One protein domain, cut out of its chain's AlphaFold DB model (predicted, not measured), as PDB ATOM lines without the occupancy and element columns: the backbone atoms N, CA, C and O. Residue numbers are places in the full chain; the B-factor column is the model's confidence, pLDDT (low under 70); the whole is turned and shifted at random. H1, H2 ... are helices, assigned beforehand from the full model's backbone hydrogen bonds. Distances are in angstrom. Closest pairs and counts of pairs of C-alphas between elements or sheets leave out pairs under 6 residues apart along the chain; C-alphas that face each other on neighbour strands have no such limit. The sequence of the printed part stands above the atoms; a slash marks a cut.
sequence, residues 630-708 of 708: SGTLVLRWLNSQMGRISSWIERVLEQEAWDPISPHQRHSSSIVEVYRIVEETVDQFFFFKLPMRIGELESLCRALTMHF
ATOM      1  N   SER A 630       1.323 -26.429 -35.698       87.56
ATOM      2  CA  SER A 630       0.094 -25.721 -35.336       87.56
ATOM      3  C   SER A 630      -0.721 -26.478 -34.288       87.56
ATOM      4  O   SER A 630      -1.123 -25.873 -33.295       87.56
ATOM      5  N   GLY A 631      -0.909 -27.794 -34.444       86.75
ATOM      6  CA  GLY A 631      -1.650 -28.615 -33.488       86.75
ATOM      7  C   GLY A 631      -1.011 -28.586 -32.100       86.75
ATOM      8  O   GLY A 631      -1.691 -28.368 -31.096       86.75
ATOM      9  N   THR A 632       0.320 -28.677 -32.032       87.62
ATOM     10  CA  THR A 632       1.063 -28.563 -30.766       87.62
ATOM     11  C   THR A 632       0.872 -27.192 -30.110       87.62
ATOM     12  O   THR A 632       0.646 -27.111 -28.897       87.62
ATOM     13  N   LEU A 633       0.942 -26.110 -30.889       87.62
ATOM     14  CA  LEU A 633       0.748 -24.748 -30.387       87.62
ATOM     15  C   LEU A 633      -0.676 -24.517 -29.884       87.62
ATOM     16  O   LEU A 633      -0.860 -23.968 -28.795       87.62
ATOM     17  N   VAL A 634      -1.676 -24.986 -30.631       88.25
ATOM     18  CA  VAL A 634      -3.088 -24.862 -30.258       88.25
ATOM     19  C   VAL A 634      -3.392 -25.661 -28.998       88.25
ATOM     20  O   VAL A 634      -4.047 -25.135 -28.103       88.25
ATOM     21  N   LEU A 635      -2.859 -26.876 -28.853       87.19
ATOM     22  CA  LEU A 635      -3.027 -27.659 -27.625       87.19
ATOM     23  C   LEU A 635      -2.370 -26.984 -26.410       87.19
ATOM     24  O   LEU A 635      -2.944 -26.980 -25.320       87.19
ATOM     25  N   ARG A 636      -1.189 -26.373 -26.572       88.31
ATOM     26  CA  ARG A 636      -0.540 -25.597 -25.496       88.31
ATOM     27  C   ARG A 636      -1.355 -24.368 -25.108       88.31
ATOM     28  O   ARG A 636      -1.538 -24.113 -23.917       88.31
ATOM     29  N   TRP A 637      -1.859 -23.626 -26.091       89.94
ATOM     30  CA  TRP A 637      -2.734 -22.483 -25.845       89.94
ATOM     31  C   TRP A 637      -4.036 -22.908 -25.179       89.94
ATOM     32  O   TRP A 637      -4.403 -22.308 -24.173       89.94
ATOM     33  N   LEU A 638      -4.671 -23.983 -25.653       88.56
ATOM     34  CA  LEU A 638      -5.890 -24.532 -25.069       88.56
ATOM     35  C   LEU A 638      -5.657 -24.893 -23.600       88.56
ATOM     36  O   LEU A 638      -6.402 -24.438 -22.741       88.56
ATOM     37  N   ASN A 639      -4.578 -25.613 -23.284       88.19
ATOM     38  CA  ASN A 639      -4.215 -25.924 -21.897       88.19
ATOM     39  C   ASN A 639      -4.020 -24.658 -21.044       88.19
ATOM     40  O   ASN A 639      -4.449 -24.615 -19.891       88.19
ATOM     41  N   SER A 640      -3.410 -23.609 -21.605       88.94
ATOM     42  CA  SER A 640      -3.263 -22.321 -20.917       88.94
ATOM     43  C   SER A 640      -4.615 -21.648 -20.660       88.94
ATOM     44  O   SER A 640      -4.856 -21.189 -19.541       88.94
ATOM     45  N   GLN A 641      -5.515 -21.625 -21.651       88.12
ATOM     46  CA  GLN A 641      -6.864 -21.074 -21.490       88.12
ATOM     47  C   GLN A 641      -7.672 -21.868 -20.468       88.12
ATOM     48  O   GLN A 641      -8.269 -21.270 -19.581       88.12
ATOM     49  N   MET A 642      -7.613 -23.200 -20.499       86.44
ATOM     50  CA  MET A 642      -8.296 -24.041 -19.514       86.44
ATOM     51  C   MET A 642      -7.777 -23.804 -18.094       86.44
ATOM     52  O   MET A 642      -8.573 -23.727 -17.157       86.44
ATOM     53  N   GLY A 643      -6.467 -23.604 -17.916       87.75
ATOM     54  CA  GLY A 643      -5.900 -23.207 -16.623       87.75
ATOM     55  C   GLY A 643      -6.391 -21.829 -16.153       87.75
ATOM     56  O   GLY A 643      -6.726 -21.646 -14.978       87.75
ATOM     57  N   ARG A 644      -6.500 -20.857 -17.069       87.25
ATOM     58  CA  ARG A 644      -7.055 -19.522 -16.775       87.25
ATOM     59  C   ARG A 644      -8.535 -19.586 -16.406       87.25
ATOM     60  O   ARG A 644      -8.921 -18.983 -15.412       87.25
ATOM     61  N   ILE A 645      -9.333 -20.342 -17.156       88.00
ATOM     62  CA  ILE A 645     -10.761 -20.550 -16.895       88.00
ATOM     63  C   ILE A 645     -10.949 -21.246 -15.545       88.00
ATOM     64  O   ILE A 645     -11.721 -20.763 -14.727       88.00
ATOM     65  N   SER A 646     -10.187 -22.304 -15.257       87.19
ATOM     66  CA  SER A 646     -10.274 -23.033 -13.982       87.19
ATOM     67  C   SER A 646      -9.946 -22.140 -12.785       87.19
ATOM     68  O   SER A 646     -10.737 -22.043 -11.853       87.19
ATOM     69  N   SER A 647      -8.829 -21.405 -12.838       87.19
ATOM     70  CA  SER A 647      -8.450 -20.466 -11.769       87.19
ATOM     71  C   SER A 647      -9.402 -19.269 -11.643       87.19
ATOM     72  O   SER A 647      -9.506 -18.648 -10.583       87.19
ATOM     73  N   TRP A 648     -10.094 -18.895 -12.721       87.00
ATOM     74  CA  TRP A 648     -11.153 -17.894 -12.670       87.00
ATOM     75  C   TRP A 648     -12.404 -18.457 -11.991       87.00
ATOM     76  O   TRP A 648     -12.909 -17.822 -11.069       87.00
ATOM     77  N   ILE A 649     -12.837 -19.666 -12.361       86.19
ATOM     78  CA  ILE A 649     -13.974 -20.361 -11.744       86.19
ATOM     79  C   ILE A 649     -13.736 -20.554 -10.244       86.19
ATOM     80  O   ILE A 649     -14.617 -20.224  -9.460       86.19
ATOM     81  N   GLU A 650     -12.553 -21.015  -9.827       86.62
ATOM     82  CA  GLU A 650     -12.207 -21.176  -8.405       86.62
ATOM     83  C   GLU A 650     -12.356 -19.859  -7.628       86.62
ATOM     84  O   GLU A 650     -13.024 -19.822  -6.594       86.62
ATOM     85  N   ARG A 651     -11.817 -18.752  -8.158       85.88
ATOM     86  CA  ARG A 651     -11.941 -17.429  -7.522       85.88
ATOM     87  C   ARG A 651     -13.381 -16.936  -7.452       85.88
ATOM     88  O   ARG A 651     -13.753 -16.297  -6.473       85.88
ATOM     89  N   VAL A 652     -14.173 -17.195  -8.489       85.38
ATOM     90  CA  VAL A 652     -15.581 -16.793  -8.529       85.38
ATOM     91  C   VAL A 652     -16.401 -17.622  -7.550       85.38
ATOM     92  O   VAL A 652     -17.163 -17.046  -6.785       85.38
ATOM     93  N   LEU A 653     -16.173 -18.936  -7.465       83.31
ATOM     94  CA  LEU A 653     -16.824 -19.807  -6.480       83.31
ATOM     95  C   LEU A 653     -16.570 -19.360  -5.032       83.31
ATOM     96  O   LEU A 653     -17.474 -19.458  -4.203       83.31
ATOM     97  N   GLU A 654     -15.374 -18.853  -4.722       84.94
ATOM     98  CA  GLU A 654     -15.041 -18.317  -3.392       84.94
ATOM     99  C   GLU A 654     -15.732 -16.978  -3.075       84.94
ATOM    100  O   GLU A 654     -15.932 -16.652  -1.903       84.94
ATOM    101  N   GLN A 655     -16.082 -16.192  -4.097       81.75
ATOM    102  CA  GLN A 655     -16.619 -14.831  -3.961       81.75
ATOM    103  C   GLN A 655     -18.136 -14.746  -4.201       81.75
ATOM    104  O   GLN A 655     -18.728 -13.685  -3.992       81.75
ATOM    105  N   GLU A 656     -18.773 -15.842  -4.618       82.75
ATOM    106  CA  GLU A 656     -20.159 -15.849  -5.080       82.75
ATOM    107  C   GLU A 656     -21.190 -15.766  -3.938       82.75
ATOM    108  O   GLU A 656     -21.152 -16.529  -2.971       82.75
ATOM    109  N   ALA A 657     -22.179 -14.876  -4.089       79.31
ATOM    110  CA  ALA A 657     -23.283 -14.698  -3.136       79.31
ATOM    111  C   ALA A 657     -24.455 -15.689  -3.330       79.31
ATOM    112  O   ALA A 657     -25.299 -15.818  -2.447       79.31
ATOM    113  N   TRP A 658     -24.495 -16.408  -4.462       81.50
ATOM    114  CA  TRP A 658     -25.538 -17.373  -4.857       81.50
ATOM    115  C   TRP A 658     -26.956 -16.792  -4.977       81.50
ATOM    116  O   TRP A 658     -27.950 -17.512  -4.853       81.50
ATOM    117  N   ASP A 659     -27.055 -15.498  -5.281       80.31
ATOM    118  CA  ASP A 659     -28.329 -14.827  -5.512       80.31
ATOM    119  C   ASP A 659     -28.799 -14.987  -6.972       80.31
ATOM    120  O   ASP A 659     -27.999 -14.866  -7.907       80.31
ATOM    121  N   PRO A 660     -30.098 -15.245  -7.212       81.19
ATOM    122  CA  PRO A 660     -30.640 -15.315  -8.564       81.19
ATOM    123  C   PRO A 660     -30.674 -13.923  -9.213       81.19
ATOM    124  O   PRO A 660     -31.141 -12.962  -8.599       81.19
ATOM    125  N   ILE A 661     -30.273 -13.827 -10.487       79.56
ATOM    126  CA  ILE A 661     -30.268 -12.566 -11.261       79.56
ATOM    127  C   ILE A 661     -31.670 -11.929 -11.303       79.56
ATOM    128  O   ILE A 661     -31.820 -10.709 -11.250       79.56
ATOM    129  N   SER A 662     -32.721 -12.750 -11.415       82.44
ATOM    130  CA  SER A 662     -34.115 -12.302 -11.344       82.44
ATOM    131  C   SER A 662     -35.054 -13.461 -10.970       82.44
ATOM    132  O   SER A 662     -34.700 -14.626 -11.153       82.44
ATOM    133  N   PRO A 663     -36.297 -13.208 -10.514       74.12
ATOM    134  CA  PRO A 663     -37.262 -14.278 -10.219       74.12
ATOM    135  C   PRO A 663     -37.603 -15.180 -11.425       74.12
ATOM    136  O   PRO A 663     -38.069 -16.307 -11.232       74.12
ATOM    137  N   HIS A 664     -37.347 -14.715 -12.655       76.56
ATOM    138  CA  HIS A 664     -37.478 -15.497 -13.889       76.56
ATOM    139  C   HIS A 664     -36.169 -16.196 -14.311       76.56
ATOM    140  O   HIS A 664     -36.227 -17.231 -14.970       76.56
ATOM    141  N   GLN A 665     -35.004 -15.683 -13.902       80.94
ATOM    142  CA  GLN A 665     -33.679 -16.258 -14.152       80.94
ATOM    143  C   GLN A 665     -33.082 -16.768 -12.837       80.94
ATOM    144  O   GLN A 665     -32.342 -16.071 -12.147       80.94
ATOM    145  N   ARG A 666     -33.424 -18.013 -12.491       80.75
ATOM    146  CA  ARG A 666     -32.994 -18.687 -11.251       80.75
ATOM    147  C   ARG A 666     -31.559 -19.225 -11.321       80.75
ATOM    148  O   ARG A 666     -31.304 -20.355 -10.919       80.75
ATOM    149  N   HIS A 667     -30.655 -18.446 -11.888       80.31
ATOM    150  CA  HIS A 667     -29.225 -18.722 -11.926       80.31
ATOM    151  C   HIS A 667     -28.473 -17.463 -11.497       80.31
ATOM    152  O   HIS A 667     -29.031 -16.365 -11.550       80.31
ATOM    153  N   SER A 668     -27.246 -17.640 -11.018       81.31
ATOM    154  CA  SER A 668     -26.375 -16.559 -10.565       81.31
ATOM    155  C   SER A 668     -25.691 -15.853 -11.743       81.31
ATOM    156  O   SER A 668     -25.604 -16.402 -12.841       81.31
ATOM    157  N   SER A 669     -25.201 -14.626 -11.555       81.56
ATOM    158  CA  SER A 669     -24.491 -13.887 -12.617       81.56
ATOM    159  C   SER A 669     -23.188 -14.566 -13.047       81.56
ATOM    160  O   SER A 669     -22.843 -14.524 -14.227       81.56
ATOM    161  N   SER A 670     -22.517 -15.261 -12.126       83.75
ATOM    162  CA  SER A 670     -21.291 -16.026 -12.384       83.75
ATOM    163  C   SER A 670     -21.416 -17.040 -13.519       83.75
ATOM    164  O   SER A 670     -20.530 -17.103 -14.366       83.75
ATOM    165  N   ILE A 671     -22.514 -17.806 -13.601       82.44
ATOM    166  CA  ILE A 671     -22.654 -18.819 -14.661       82.44
ATOM    167  C   ILE A 671     -22.770 -18.174 -16.051       82.44
ATOM    168  O   ILE A 671     -22.273 -18.728 -17.025       82.44
ATOM    169  N   VAL A 672     -23.355 -16.976 -16.158       84.81
ATOM    170  CA  VAL A 672     -23.443 -16.238 -17.433       84.81
ATOM    171  C   VAL A 672     -22.056 -15.788 -17.892       84.81
ATOM    172  O   VAL A 672     -21.726 -15.897 -19.072       84.81
ATOM    173  N   GLU A 673     -21.225 -15.321 -16.964       84.62
ATOM    174  CA  GLU A 673     -19.843 -14.926 -17.249       84.62
ATOM    175  C   GLU A 673     -18.969 -16.125 -17.640       84.62
ATOM    176  O   GLU A 673     -18.202 -16.021 -18.597       84.62
ATOM    177  N   VAL A 674     -19.149 -17.279 -16.984       84.19
ATOM    178  CA  VAL A 674     -18.512 -18.549 -17.372       84.19
ATOM    179  C   VAL A 674     -18.829 -18.897 -18.825       84.19
ATOM    180  O   VAL A 674     -17.912 -19.111 -19.618       84.19
ATOM    181  N   TYR A 675     -20.116 -18.926 -19.190       84.50
ATOM    182  CA  TYR A 675     -20.523 -19.239 -20.561       84.50
ATOM    183  C   TYR A 675     -19.950 -18.238 -21.566       84.50
ATOM    184  O   TYR A 675     -19.507 -18.656 -22.630       84.50
ATOM    185  N   ARG A 676     -19.875 -16.948 -21.214       87.88
ATOM    186  CA  ARG A 676     -19.287 -15.923 -22.085       87.88
ATOM    187  C   ARG A 676     -17.794 -16.149 -22.336       87.88
ATOM    188  O   ARG A 676     -17.347 -15.999 -23.465       87.88
ATOM    189  N   ILE A 677     -17.023 -16.504 -21.306       87.00
ATOM    190  CA  ILE A 677     -15.582 -16.784 -21.446       87.00
ATOM    191  C   ILE A 677     -15.361 -18.047 -22.289       87.00
ATOM    192  O   ILE A 677     -14.447 -18.093 -23.114       87.00
ATOM    193  N   VAL A 678     -16.199 -19.069 -22.098       86.31
ATOM    194  CA  VAL A 678     -16.155 -20.299 -22.901       86.31
ATOM    195  C   VAL A 678     -16.487 -20.009 -24.362       86.31
ATOM    196  O   VAL A 678     -15.742 -20.440 -25.237       86.31
ATOM    197  N   GLU A 679     -17.555 -19.256 -24.624       88.00
ATOM    198  CA  GLU A 679     -17.948 -18.828 -25.972       88.00
ATOM    199  C   GLU A 679     -16.817 -18.041 -26.644       88.00
ATOM    200  O   GLU A 679     -16.382 -18.412 -27.730       88.00
ATOM    201  N   GLU A 680     -16.229 -17.064 -25.949       89.44
ATOM    202  CA  GLU A 680     -15.087 -16.293 -26.452       89.44
ATOM    203  C   GLU A 680     -13.859 -17.179 -26.741       89.44
ATOM    204  O   GLU A 680     -13.159 -16.972 -27.731       89.44
ATOM    205  N   THR A 681     -13.605 -18.202 -25.920       87.62
ATOM    206  CA  THR A 681     -12.492 -19.146 -26.131       87.62
ATOM    207  C   THR A 681     -12.728 -20.028 -27.360       87.62
ATOM    208  O   THR A 681     -11.800 -20.276 -28.133       87.62
ATOM    209  N   VAL A 682     -13.962 -20.493 -27.561       88.19
ATOM    210  CA  VAL A 682     -14.349 -21.272 -28.746       88.19
ATOM    211  C   VAL A 682     -14.273 -20.403 -30.002       88.19
ATOM    212  O   VAL A 682     -13.708 -20.833 -31.010       88.19
ATOM    213  N   ASP A 683     -14.757 -19.166 -29.932       88.81
ATOM    214  CA  ASP A 683     -14.672 -18.212 -31.035       88.81
ATOM    215  C   ASP A 683     -13.214 -17.915 -31.404       88.81
ATOM    216  O   ASP A 683     -12.859 -17.959 -32.582       88.81
ATOM    217  N   GLN A 684     -12.340 -17.696 -30.414       86.62
ATOM    218  CA  GLN A 684     -10.902 -17.507 -30.641       86.62
ATOM    219  C   GLN A 684     -10.256 -18.736 -31.297       86.62
ATOM    220  O   GLN A 684      -9.478 -18.582 -32.240       86.62
ATOM    221  N   PHE A 685     -10.610 -19.951 -30.862       86.38
ATOM    222  CA  PHE A 685     -10.102 -21.194 -31.450       86.38
ATOM    223  C   PHE A 685     -10.398 -21.282 -32.957       86.38
ATOM    224  O   PHE A 685      -9.505 -21.595 -33.745       86.38
ATOM    225  N   PHE A 686     -11.627 -20.964 -33.376       86.25
ATOM    226  CA  PHE A 686     -12.001 -20.978 -34.795       86.25
ATOM    227  C   PHE A 686     -11.510 -19.749 -35.566       86.25
ATOM    228  O   PHE A 686     -11.260 -19.837 -36.772       86.25
ATOM    229  N   PHE A 687     -11.330 -18.615 -34.889       84.44
ATOM    230  CA  PHE A 687     -10.816 -17.391 -35.492       84.44
ATOM    231  C   PHE A 687      -9.392 -17.557 -36.034       84.44
ATOM    232  O   PHE A 687      -9.090 -17.024 -37.102       84.44
ATOM    233  N   PHE A 688      -8.538 -18.336 -35.359       80.94
ATOM    234  CA  PHE A 688      -7.149 -18.537 -35.785       80.94
ATOM    235  C   PHE A 688      -7.005 -19.221 -37.154       80.94
ATOM    236  O   PHE A 688      -5.957 -19.079 -37.776       80.94
ATOM    237  N   LYS A 689      -8.026 -19.947 -37.644       82.69
ATOM    238  CA  LYS A 689      -8.016 -20.646 -38.952       82.69
ATOM    239  C   LYS A 689      -6.744 -21.466 -39.215       82.69
ATOM    240  O   LYS A 689      -6.303 -21.594 -40.356       82.69
ATOM    241  N   LEU A 690      -6.143 -22.010 -38.162       85.88
ATOM    242  CA  LEU A 690      -4.903 -22.762 -38.277       85.88
ATOM    243  C   LEU A 690      -5.168 -24.147 -38.872       85.88
ATOM    244  O   LEU A 690      -6.181 -24.763 -38.530       85.88
ATOM    245  N   PRO A 691      -4.255 -24.665 -39.712       83.56
ATOM    246  CA  PRO A 691      -4.290 -26.059 -40.141       83.56
ATOM    247  C   PRO A 691      -4.226 -26.959 -38.906       83.56
ATOM    248  O   PRO A 691      -3.346 -26.765 -38.079       83.56
ATOM    249  N   MET A 692      -5.146 -27.901 -38.724       83.12
ATOM    250  CA  MET A 692      -5.170 -28.795 -37.557       83.12
ATOM    251  C   MET A 692      -5.831 -30.116 -37.929       83.12
ATOM    252  O   MET A 692      -6.682 -30.158 -38.822       83.12
ATOM    253  N   ARG A 693      -5.505 -31.185 -37.199       80.94
ATOM    254  CA  ARG A 693      -6.187 -32.468 -37.361       80.94
ATOM    255  C   ARG A 693      -7.475 -32.492 -36.539       80.94
ATOM    256  O   ARG A 693      -7.799 -31.619 -35.734       80.94
ATOM    257  N   ILE A 694      -8.251 -33.548 -36.757       81.62
ATOM    258  CA  ILE A 694      -9.510 -33.778 -36.041       81.62
ATOM    259  C   ILE A 694      -9.262 -34.003 -34.534       81.62
ATOM    260  O   ILE A 694     -10.111 -33.666 -33.712       81.62
ATOM    261  N   GLY A 695      -8.086 -34.515 -34.148       80.75
ATOM    262  CA  GLY A 695      -7.749 -34.805 -32.750       80.75
ATOM    263  C   GLY A 695      -7.649 -33.563 -31.853       80.75
ATOM    264  O   GLY A 695      -7.991 -33.621 -30.669       80.75
ATOM    265  N   GLU A 696      -7.231 -32.423 -32.396       83.19
ATOM    266  CA  GLU A 696      -7.173 -31.147 -31.681       83.19
ATOM    267  C   GLU A 696      -8.583 -30.604 -31.409       83.19
ATOM    268  O   GLU A 696      -8.863 -30.137 -30.302       83.19
ATOM    269  N   LEU A 697      -9.501 -30.758 -32.368       83.31
ATOM    270  CA  LEU A 697     -10.917 -30.426 -32.183       83.31
ATOM    271  C   LEU A 697     -11.572 -31.332 -31.129       83.31
ATOM    272  O   LEU A 697     -12.310 -30.857 -30.265       83.31
ATOM    273  N   GLU A 698     -11.270 -32.632 -31.143       84.62
ATOM    274  CA  GLU A 698     -11.723 -33.540 -30.084       84.62
ATOM    275  C   GLU A 698     -11.177 -33.142 -28.708       84.62
ATOM    276  O   GLU A 698     -11.872 -33.293 -27.702       84.62
ATOM    277  N   SER A 699      -9.948 -32.628 -28.652       83.75
ATOM    278  CA  SER A 699      -9.322 -32.176 -27.409       83.75
ATOM    279  C   SER A 699     -10.006 -30.929 -26.847       83.75
ATOM    280  O   SER A 699     -10.215 -30.867 -25.637       83.75
ATOM    281  N   LEU A 700     -10.446 -29.995 -27.701       84.75
ATOM    282  CA  LEU A 700     -11.311 -28.877 -27.300       84.75
ATOM    283  C   LEU A 700     -12.627 -29.387 -26.694       84.75
ATOM    284  O   LEU A 700     -12.988 -28.997 -25.584       84.75
ATOM    285  N   CYS A 701     -13.313 -30.310 -27.375       83.25
ATOM    286  CA  CYS A 701     -14.564 -30.889 -26.876       83.25
ATOM    287  C   CYS A 701     -14.381 -31.590 -25.520       83.25
ATOM    288  O   CYS A 701     -15.210 -31.423 -24.620       83.25
ATOM    289  N   ARG A 702     -13.289 -32.351 -25.347       83.25
ATOM    290  CA  ARG A 702     -12.949 -33.020 -24.076       83.25
ATOM    291  C   ARG A 702     -12.590 -32.028 -22.975       83.25
ATOM    292  O   ARG A 702     -13.004 -32.220 -21.838       83.25
ATOM    293  N   ALA A 703     -11.838 -30.979 -23.296       79.75
ATOM    294  CA  ALA A 703     -11.478 -29.939 -22.340       79.75
ATOM    295  C   ALA A 703     -12.726 -29.232 -21.792       79.75
ATOM    296  O   ALA A 703     -12.849 -29.052 -20.583       79.75
ATOM    297  N   LEU A 704     -13.688 -28.918 -22.662       79.75
ATOM    298  CA  LEU A 704     -14.952 -28.306 -22.255       79.75
ATOM    299  C   LEU A 704     -15.818 -29.256 -21.415       79.75
ATOM    300  O   LEU A 704     -16.369 -28.824 -20.414       79.75
ATOM    301  N   THR A 705     -15.887 -30.546 -21.759       76.50
ATOM    302  CA  THR A 705     -16.682 -31.543 -21.002       76.50
ATOM    303  C   THR A 705     -16.047 -32.026 -19.694       76.50
ATOM    304  O   THR A 705     -16.732 -32.603 -18.858       76.50
ATOM    305  N   MET A 706     -14.737 -31.855 -19.508       63.16
ATOM    306  CA  MET A 706     -14.057 -32.187 -18.246       63.16
ATOM    307  C   MET A 706     -14.215 -31.088 -17.187       63.16
ATOM    308  O   MET A 706     -14.137 -31.381 -15.995       63.16
ATOM    309  N   HIS A 707     -14.389 -29.834 -17.611       59.09
ATOM    310  CA  HIS A 707     -14.441 -28.665 -16.726       59.09
ATOM    311  C   HIS A 707     -15.859 -28.110 -16.501       59.09
ATOM    312  O   HIS A 707     -16.050 -27.344 -15.557       59.09
ATOM    313  N   PHE A 708     -16.831 -28.511 -17.325       55.75
ATOM    314  CA  PHE A 708     -18.244 -28.129 -17.267       55.75
ATOM    315  C   PHE A 708     -19.129 -29.360 -17.438       55.75
ATOM    316  O   PHE A 708     -20.194 -29.402 -16.778       55.75
TER     317      PHE A 708
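This is residues 630 to 708 of the 708 residues of an uncharacterized protein of Vanilla planifolia (UniProt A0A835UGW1). Three nearly parallel helices stand side by side as a loose, elongated bundle: H2 folds back along H1 as a helical hairpin, and H3 runs along the first part of H1. The long loop of residues 656 to 668 makes one end. The 79 printed residues hold H1, H2 and H3 in that order and no named strand, class all helix; the whole is loose, radius of gyration of the C-alphas 14.9 A, spanning 46 by 24 by 18 A.

Find C-alpha 630 at (0.094, -25.721, -35.336); from there H1 runs 37.2 A to residue 655. H2 covers residues 669 to 687, 26.9 A. H3, residues 694 to 707, 20.6 A, ends at (-14.441, -28.665, -16.726).

H1 touches H2 with its residues 641 to 652 alone, closest C-alphas Val 652 and Ser 670, 6.9 A, a shallow tilt of 8 degrees, opposite ways. H1 touches H3, closest C-alphas Gly 631 and Glu 696, 6.3 A, a shallow tilt of 10 degrees, the same way. H2 and H3 are near each other, closest 8.1 A. In H1, H2 and H3 every O i to N i+4 pair is within hydrogen-bond range.

The farthest C-alphas, Ser 630 and Pro 663, are 46.4 A apart. The printed part has no cut; the link H1 to H2 is long. Look for pLDDT under 70 at residues 706 to 708.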